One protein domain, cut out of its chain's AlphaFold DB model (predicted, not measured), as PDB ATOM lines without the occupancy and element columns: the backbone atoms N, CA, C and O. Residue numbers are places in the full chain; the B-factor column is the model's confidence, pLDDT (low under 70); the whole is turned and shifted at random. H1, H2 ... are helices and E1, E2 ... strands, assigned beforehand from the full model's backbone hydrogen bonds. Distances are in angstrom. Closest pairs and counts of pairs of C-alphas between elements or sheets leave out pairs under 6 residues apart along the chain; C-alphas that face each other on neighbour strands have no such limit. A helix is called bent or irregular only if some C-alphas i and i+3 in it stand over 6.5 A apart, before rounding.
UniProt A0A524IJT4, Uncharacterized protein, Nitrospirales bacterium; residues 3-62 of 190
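AT A GLANCE: This is residues 3 to 62 of the 190 residues of an uncharacterized protein of Nitrospirales bacterium (UniProt A0A524IJT4). One long helix, H2, makes the long axis of an open U, with a tiny two-stranded hairpin, E1 and E2, at its far end. At the other end of H2 the link of residues 15 to 24 turns the chain round, and the shorter helix H1 lies back over part of H2's length, apart from it, with open space between the two. The printed part has 60 residues, with two named helices and two named strands in the order H1, H2, E1, E2; the sheet, in the order E1 - E2, is antiparallel, and the class is mostly helix. The whole is extended, with a radius of gyration of the C-alphas of 16.2 A and spans of 50 by 21 by 11 A.

HOW THE PARTS SIT: The sheet is a hairpin of E1, residues 52 to 54, and E2, residues 60 to 62, antiparallel with 166 degrees between their directions. C-alphas 53 and 61 face each other at 5.1 A. N 53 and O 61 are within hydrogen-bond range at 3.0 A, as are N 61 and O 53 at 2.8 A. H2, residues 25 to 51, has a tight link to E1 with no residue between them. The closest C-alphas of H2 and E2 are those of Leu 51 and Ile 62, 5.7 A apart. H1, residues 3 to 14, is apart from H2, E1 and E2. In H2 every O i to N i+4 pair is within hydrogen-bond range; in H1, 5 of 8 are.

IN THESE COORDINATES: E1 is 7.0 A long from first to last C-alpha and E2 is 6.6 A, ending at C-alpha 62 at (-6.853, 52.672, 23.136). H2 is 40.0 A long, from C-alpha 25 at (-16.224, 9.188, 16.176) to C-alpha 51 at (-9.795, 47.860, 24.056). H1 is 17.2 A long and begins at C-alpha 3 at (-20.462, 43.116, 5.375). Neither helix is bent.

THE WHOLE: The outline is a rod, and the two C-alphas farthest apart, those of Ala 22 and Thr 59, are 49.6 A from each other. The first and last printed C-alphas, of Arg 3 and Ile 62, are 24.3 A apart. Residues 3 to 11 of H1, residues 21 to 26 and residues 40 to 47 of H2 stand free. The printed part has no cut. The link from H1 to H2, 10 residues, is short, and the link from E1 to E2, 5 residues, is tight. The mean pLDDT of the printed part is 75.7; residues 3 to 23 are under 70, and H1 has a mean of 45.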
ATOM      1  N   ARG A   3     -20.974  44.212   6.223       42.56
ATOM      2  CA  ARG A   3     -20.462  43.116   5.375       42.56
ATOM      3  C   ARG A   3     -19.516  42.143   6.093       42.56
ATOM      4  O   ARG A   3     -19.538  40.962   5.787       42.56
ATOM      5  N   THR A   4     -18.746  42.592   7.081       44.69
ATOM      6  CA  THR A   4     -17.804  41.721   7.811       44.69
ATOM      7  C   THR A   4     -18.489  40.896   8.903       44.69
ATOM      8  O   THR A   4     -18.028  39.809   9.225       44.69
ATOM      9  N   LEU A   5     -19.607  41.382   9.453       43.34
ATOM     10  CA  LEU A   5     -20.388  40.654  10.458       43.34
ATOM     11  C   LEU A   5     -21.253  39.553   9.814       43.34
ATOM     12  O   LEU A   5     -21.456  38.506  10.419       43.34
ATOM     13  N   PHE A   6     -21.688  39.753   8.563       41.81
ATOM     14  CA  PHE A   6     -22.486  38.773   7.816       41.81
ATOM     15  C   PHE A   6     -21.673  37.554   7.358       41.81
ATOM     16  O   PHE A   6     -22.151  36.435   7.485       41.81
ATOM     17  N   VAL A   7     -20.427  37.741   6.905       45.28
ATOM     18  CA  VAL A   7     -19.563  36.629   6.446       45.28
ATOM     19  C   VAL A   7     -19.117  35.722   7.606       45.28
ATOM     20  O   VAL A   7     -18.940  34.522   7.427       45.28
ATOM     21  N   VAL A   8     -18.982  36.269   8.820       48.91
ATOM     22  CA  VAL A   8     -18.601  35.501  10.021       48.91
ATOM     23  C   VAL A   8     -19.782  34.698  10.583       48.91
ATOM     24  O   VAL A   8     -19.584  33.607  11.108       48.91
ATOM     25  N   PHE A   9     -21.014  35.199  10.441       44.00
ATOM     26  CA  PHE A   9     -22.212  34.497  10.909       44.00
ATOM     27  C   PHE A   9     -22.653  33.382   9.946       44.00
ATOM     28  O   PHE A   9     -23.080  32.318  10.392       44.00
ATOM     29  N   THR A  10     -22.490  33.572   8.631       45.72
ATOM     30  CA  THR A  10     -22.820  32.538   7.633       45.72
ATOM     31  C   THR A  10     -21.832  31.374   7.637       45.72
ATOM     32  O   THR A  10     -22.246  30.240   7.413       45.72
ATOM     33  N   LEU A  11     -20.556  31.602   7.971       43.62
ATOM     34  CA  LEU A  11     -19.577  30.518   8.064       43.62
ATOM     35  C   LEU A  11     -19.833  29.606   9.282       43.62
ATOM     36  O   LEU A  11     -19.741  28.392   9.149       43.62
ATOM     37  N   SER A  12     -20.261  30.147  10.431       48.53
ATOM     38  CA  SER A  12     -20.656  29.328  11.596       48.53
ATOM     39  C   SER A  12     -21.919  28.487  11.358       48.53
ATOM     40  O   SER A  12     -22.057  27.412  11.946       48.53
ATOM     41  N   LEU A  13     -22.835  28.945  10.496       45.16
ATOM     42  CA  LEU A  13     -24.065  28.212  10.174       45.16
ATOM     43  C   LEU A  13     -23.831  27.080   9.158       45.16
ATOM     44  O   LEU A  13     -24.495  26.050   9.242       45.16
ATOM     45  N   LEU A  14     -22.855  27.222   8.251       46.78
ATOM     46  CA  LEU A  14     -22.499  26.168   7.290       46.78
ATOM     47  C   LEU A  14     -21.770  24.966   7.920       46.78
ATOM     48  O   LEU A  14     -21.833  23.876   7.363       46.78
ATOM     49  N   PHE A  15     -21.129  25.112   9.085       49.34
ATOM     50  CA  PHE A  15     -20.431  23.995   9.746       49.34
ATOM     51  C   PHE A  15     -21.315  23.126  10.656       49.34
ATOM     52  O   PHE A  15     -20.840  22.111  11.164       49.34
ATOM     53  N   HIS A  16     -22.589  23.481  10.860       50.84
ATOM     54  CA  HIS A  16     -23.510  22.666  11.663       50.84
ATOM     55  C   HIS A  16     -24.227  21.575  10.853       50.84
ATOM     56  O   HIS A  16     -24.720  20.618  11.445       50.84
ATOM     57  N   THR A  17     -24.277  21.668   9.519       44.53
ATOM     58  CA  THR A  17     -25.074  20.743   8.688       44.53
ATOM     59  C   THR A  17     -24.265  19.655   7.977       44.53
ATOM     60  O   THR A  17     -24.862  18.702   7.486       44.53
ATOM     61  N   SER A  18     -22.928  19.721   7.947       48.53
ATOM     62  CA  SER A  18     -22.106  18.771   7.166       48.53
ATOM     63  C   SER A  18     -21.462  17.629   7.962       48.53
ATOM     64  O   SER A  18     -20.879  16.740   7.354       48.53
ATOM     65  N   VAL A  19     -21.546  17.604   9.298       51.97
ATOM     66  CA  VAL A  19     -20.865  16.561  10.109       51.97
ATOM     67  C   VAL A  19     -21.734  15.306  10.301       51.97
ATOM     68  O   VAL A  19     -21.274  14.296  10.820       51.97
ATOM     69  N   SER A  20     -22.990  15.320   9.840       50.59
ATOM     70  CA  SER A  20     -23.936  14.212  10.049       50.59
ATOM     71  C   SER A  20     -23.916  13.120   8.963       50.59
ATOM     72  O   SER A  20     -24.816  12.281   8.949       50.59
ATOM     73  N   GLN A  21     -22.930  13.086   8.059       50.88
ATOM     74  CA  GLN A  21     -22.772  11.972   7.112       50.88
ATOM     75  C   GLN A  21     -21.376  11.342   7.231       50.88
ATOM     76  O   GLN A  21     -20.393  11.870   6.728       50.88
ATOM     77  N   ALA A  22     -21.327  10.191   7.913       53.03
ATOM     78  CA  ALA A  22     -20.249   9.194   7.889       53.03
ATOM     79  C   ALA A  22     -18.835   9.633   8.343       53.03
ATOM     80  O   ALA A  22     -17.843   9.243   7.729       53.03
ATOM     81  N   ALA A  23     -18.708  10.383   9.443       58.78
ATOM     82  CA  ALA A  23     -17.409  10.667  10.064       58.78
ATOM     83  C   ALA A  23     -17.125   9.715  11.246       58.78
ATOM     84  O   ALA A  23     -17.970   9.556  12.126       58.78
ATOM     85  N   ASP A  24     -15.930   9.110  11.288       78.06
ATOM     86  CA  ASP A  24     -15.397   8.373  12.451       78.06
ATOM     87  C   ASP A  24     -15.634   9.179  13.758       78.06
ATOM     88  O   ASP A  24     -15.405  10.399  13.772       78.06
ATOM     89  N   PRO A  25     -16.103   8.553  14.861       78.12
ATOM     90  CA  PRO A  25     -16.224   9.188  16.176       78.12
ATOM     91  C   PRO A  25     -15.005  10.016  16.599       78.12
ATOM     92  O   PRO A  25     -15.160  11.039  17.272       78.12
ATOM     93  N   ASN A  26     -13.798   9.610  16.198       82.81
ATOM     94  CA  ASN A  26     -12.578  10.366  16.458       82.81
ATOM     95  C   ASN A  26     -12.568  11.721  15.723       82.81
ATOM     96  O   ASN A  26     -12.340  12.765  16.335       82.81
ATOM     97  N   THR A  27     -12.919  11.731  14.436       81.00
ATOM     98  CA  THR A  27     -13.041  12.945  13.613       81.00
ATOM     99  C   THR A  27     -14.139  13.873  14.136       81.00
ATOM    100  O   THR A  27     -13.958  15.089  14.190       81.00
ATOM    101  N   THR A  28     -15.260  13.316  14.606       79.88
ATOM    102  CA  THR A  28     -16.351  14.104  15.211       79.88
ATOM    103  C   THR A  28     -15.891  14.836  16.475       79.88
ATOM    104  O   THR A  28     -16.155  16.030  16.632       79.88
ATOM    105  N   LYS A  29     -15.148  14.150  17.353       85.06
ATOM    106  CA  LYS A  29     -14.567  14.760  18.560       85.06
ATOM    107  C   LYS A  29     -13.576  15.876  18.217       85.06
ATOM    108  O   LYS A  29     -13.619  16.935  18.838       85.06
ATOM    109  N   GLN A  30     -12.730  15.670  17.206       88.25
ATOM    110  CA  GLN A  30     -11.778  16.686  16.743       88.25
ATOM    111  C   GLN A  30     -12.488  17.944  16.212       88.25
ATOM    112  O   GLN A  30     -12.103  19.056  16.565       88.25
ATOM    113  N   ILE A  31     -13.562  17.793  15.428       83.56
ATOM    114  CA  ILE A  31     -14.339  18.931  14.907       83.56
ATOM    115  C   ILE A  31     -15.001  19.727  16.040       83.56
ATOM    116  O   ILE A  31     -14.924  20.956  16.047       83.56
ATOM    117  N   GLN A  32     -15.607  19.054  17.023       87.19
ATOM    118  CA  GLN A  32     -16.208  19.727  18.184       87.19
ATOM    119  C   GLN A  32     -15.165  20.510  18.994       87.19
ATOM    120  O   GLN A  32     -15.406  21.651  19.393       87.19
ATOM    121  N   GLN A  33     -13.982  19.925  19.198       91.06
ATOM    122  CA  GLN A  33     -12.878  20.596  19.882       91.06
ATOM    123  C   GLN A  33     -12.418  21.848  19.121       91.06
ATOM    124  O   GLN A  33     -12.223  22.900  19.734       91.06
ATOM    125  N   LEU A  34     -12.303  21.767  17.792       91.94
ATOM    126  CA  LEU A  34     -11.961  22.912  16.945       91.94
ATOM    127  C   LEU A  34     -13.024  24.017  17.015       91.94
ATOM    128  O   LEU A  34     -12.678  25.192  17.126       91.94
ATOM    129  N   GLN A  35     -14.315  23.674  17.009       86.44
ATOM    130  CA  GLN A  35     -15.400  24.655  17.150       86.44
ATOM    131  C   GLN A  35     -15.329  25.400  18.488       86.44
ATOM    132  O   GLN A  35     -15.495  26.622  18.525       86.44
ATOM    133  N   LEU A  36     -15.028  24.686  19.578       91.00
ATOM    134  CA  LEU A  36     -14.863  25.290  20.899       91.00
ATOM    135  C   LEU A  36     -13.669  26.257  20.933       91.00
ATOM    136  O   LEU A  36     -13.787  27.370  21.450       91.00
ATOM    137  N   GLN A  37     -12.544  25.870  20.328       95.69
ATOM    138  CA  GLN A  37     -11.367  26.735  20.199       95.69
ATOM    139  C   GLN A  37     -11.664  27.988  19.364       95.69
ATOM    140  O   GLN A  37     -11.304  29.096  19.763       95.69
ATOM    141  N   VAL A  38     -12.374  27.847  18.239       93.56
ATOM    142  CA  VAL A  38     -12.784  28.986  17.401       93.56
ATOM    143  C   VAL A  38     -13.692  29.938  18.182       93.56
ATOM    144  O   VAL A  38     -13.496  31.152  18.118       93.56
ATOM    145  N   ALA A  39     -14.645  29.424  18.962       91.25
ATOM    146  CA  ALA A  39     -15.521  30.254  19.787       91.25
ATOM    147  C   ALA A  39     -14.743  31.045  20.858       91.25
ATOM    148  O   ALA A  39     -15.008  32.238  21.054       91.25
ATOM    149  N   ALA A  40     -13.756  30.414  21.503       94.19
ATOM    150  CA  ALA A  40     -12.880  31.058  22.480       94.19
ATOM    151  C   ALA A  40     -12.036  32.177  21.843       94.19
ATOM    152  O   ALA A  40     -12.071  33.316  22.312       94.19
ATOM    153  N   LEU A  41     -11.375  31.907  20.711       95.31
ATOM    154  CA  LEU A  41     -10.575  32.908  19.991       95.31
ATOM    155  C   LEU A  41     -11.422  34.085  19.494       95.31
ATOM    156  O   LEU A  41     -11.005  35.242  19.555       95.31
ATOM    157  N   GLN A  42     -12.647  33.823  19.034       92.81
ATOM    158  CA  GLN A  42     -13.574  34.890  18.661       92.81
ATOM    159  C   GLN A  42     -13.947  35.770  19.864       92.81
ATOM    160  O   GLN A  42     -14.116  36.980  19.701       92.81
ATOM    161  N   GLN A  43     -14.067  35.198  21.065       95.06
ATOM    162  CA  GLN A  43     -14.317  35.959  22.290       95.06
ATOM    163  C   GLN A  43     -13.105  36.799  22.714       95.06
ATOM    164  O   GLN A  43     -13.272  37.963  23.090       95.06
ATOM    165  N   GLU A  44     -11.892  36.260  22.612       95.19
ATOM    166  CA  GLU A  44     -10.662  37.019  22.859       95.19
ATOM    167  C   GLU A  44     -10.527  38.183  21.876       95.19
ATOM    168  O   GLU A  44     -10.315  39.324  22.287       95.19
ATOM    169  N   LEU A  45     -10.784  37.945  20.587       93.69
ATOM    170  CA  LEU A  45     -10.754  38.988  19.564       93.69
ATOM    171  C   LEU A  45     -11.802  40.080  19.814       93.69
ATOM    172  O   LEU A  45     -11.517  41.263  19.616       93.69
ATOM    173  N   ARG A  46     -13.009  39.712  20.267       91.19
ATOM    174  CA  ARG A  46     -14.025  40.688  20.701       91.19
ATOM    175  C   ARG A  46     -13.500  41.547  21.848       91.19
ATOM    176  O   ARG A  46     -13.658  42.766  21.813       91.19
ATOM    177  N   THR A  47     -12.852  40.924  22.829       90.88
ATOM    178  CA  THR A  47     -12.267  41.619  23.981       90.88
ATOM    179  C   THR A  47     -11.154  42.578  23.553       90.88
ATOM    180  O   THR A  47     -11.186  43.746  23.936       90.88
ATOM    181  N   VAL A  48     -10.221  42.142  22.701       92.62
ATOM    182  CA  VAL A  48      -9.126  42.986  22.195       92.62
ATOM    183  C   VAL A  48      -9.667  44.161  21.383       92.62
ATOM    184  O   VAL A  48      -9.271  45.296  21.634       92.62
ATOM    185  N   ARG A  49     -10.631  43.933  20.479       90.50
ATOM    186  CA  ARG A  49     -11.252  45.001  19.671       90.50
ATOM    187  C   ARG A  49     -11.994  46.045  20.506       90.50
ATOM    188  O   ARG A  49     -12.118  47.192  20.084       90.50
ATOM    189  N   ALA A  50     -12.504  45.665  21.677       89.31
ATOM    190  CA  ALA A  50     -13.141  46.605  22.594       89.31
ATOM    191  C   ALA A  50     -12.125  47.537  23.280       89.31
ATOM    192  O   ALA A  50     -12.478  48.660  23.645       89.31
ATOM    193  N   LEU A  51     -10.881  47.082  23.458       93.25
ATOM    194  CA  LEU A  51      -9.795  47.860  24.056       93.25
ATOM    195  C   LEU A  51      -9.022  48.662  23.007       93.25
ATOM    196  O   LEU A  51      -8.681  49.815  23.257       93.25
ATOM    197  N   ILE A  52      -8.758  48.059  21.847       95.75
ATOM    198  CA  ILE A  52      -7.951  48.619  20.765       95.75
ATOM    199  C   ILE A  52      -8.763  48.580  19.473       95.75
ATOM    200  O   ILE A  52      -9.089  47.510  18.961       95.75
ATOM    201  N   ASN A  53      -9.066  49.752  18.922       93.62
ATOM    202  CA  ASN A  53      -9.811  49.870  17.673       93.62
ATOM    203  C   ASN A  53      -9.165  50.899  16.748       93.62
ATOM    204  O   ASN A  53      -8.967  52.039  17.153       93.62
ATOM    205  N   VAL A  54      -8.930  50.525  15.490       95.12
ATOM    206  CA  VAL A  54      -8.538  51.456  14.424       95.12
ATOM    207  C   VAL A  54      -9.793  51.839  13.641       95.12
ATOM    208  O   VAL A  54     -10.497  50.974  13.118       95.12
ATOM    209  N   ALA A  55     -10.126  53.127  13.614       93.88
ATOM    210  CA  ALA A  55     -11.248  53.648  12.843       93.88
ATOM    211  C   ALA A  55     -10.938  53.662  11.338       93.88
ATOM    212  O   ALA A  55      -9.818  53.419  10.900       93.88
ATOM    213  N   LYS A  56     -11.960  53.927  10.518       95.12
ATOM    214  CA  LYS A  56     -11.827  53.901   9.050       95.12
ATOM    215  C   LYS A  56     -10.875  54.964   8.506       95.12
ATOM    216  O   LYS A  56     -10.332  54.781   7.427       95.12
ATOM    217  N   ASP A  57     -10.720  56.057   9.240       95.56
ATOM    218  CA  ASP A  57      -9.789  57.145   8.944       95.56
ATOM    219  C   ASP A  57      -8.358  56.852   9.436       95.56
ATOM    220  O   ASP A  57      -7.480  57.695   9.298       95.56
ATOM    221  N   GLY A  58      -8.114  55.663  10.002       94.00
ATOM    222  CA  GLY A  58      -6.819  55.261  10.549       94.00
ATOM    223  C   GLY A  58      -6.607  55.640  12.015       94.00
ATOM    224  O   GLY A  58      -5.582  55.269  12.584       94.00
ATOM    225  N   THR A  59      -7.562  56.317  12.665       94.69
ATOM    226  CA  THR A  59      -7.417  56.723  14.070       94.69
ATOM    227  C   THR A  59      -7.368  55.509  14.992       94.69
ATOM    228  O   THR A  59      -8.321  54.731  15.064       94.69
ATOM    229  N   LEU A  60      -6.280  55.369  15.750       95.50
ATOM    230  CA  LEU A  60      -6.140  54.352  16.788       95.50
ATOM    231  C   LEU A  60      -6.779  54.825  18.101       95.50
ATOM    232  O   LEU A  60      -6.379  55.831  18.679       95.50
ATOM    233  N   PHE A  61      -7.718  54.045  18.621       93.56
ATOM    234  CA  PHE A  61      -8.291  54.215  19.950       93.56
ATOM    235  C   PHE A  61      -7.765  53.133  20.882       93.56
ATOM    236  O   PHE A  61      -7.953  51.949  20.612       93.56
ATOM    237  N   ILE A  62      -7.192  53.547  22.012       94.94
ATOM    238  CA  ILE A  62      -6.853  52.672  23.136       94.94
ATOM    239  C   ILE A  62      -7.730  53.089  24.316       94.94
ATOM    240  O   ILE A  62      -7.648  54.222  24.788       94.94
TER     241      ILE A  62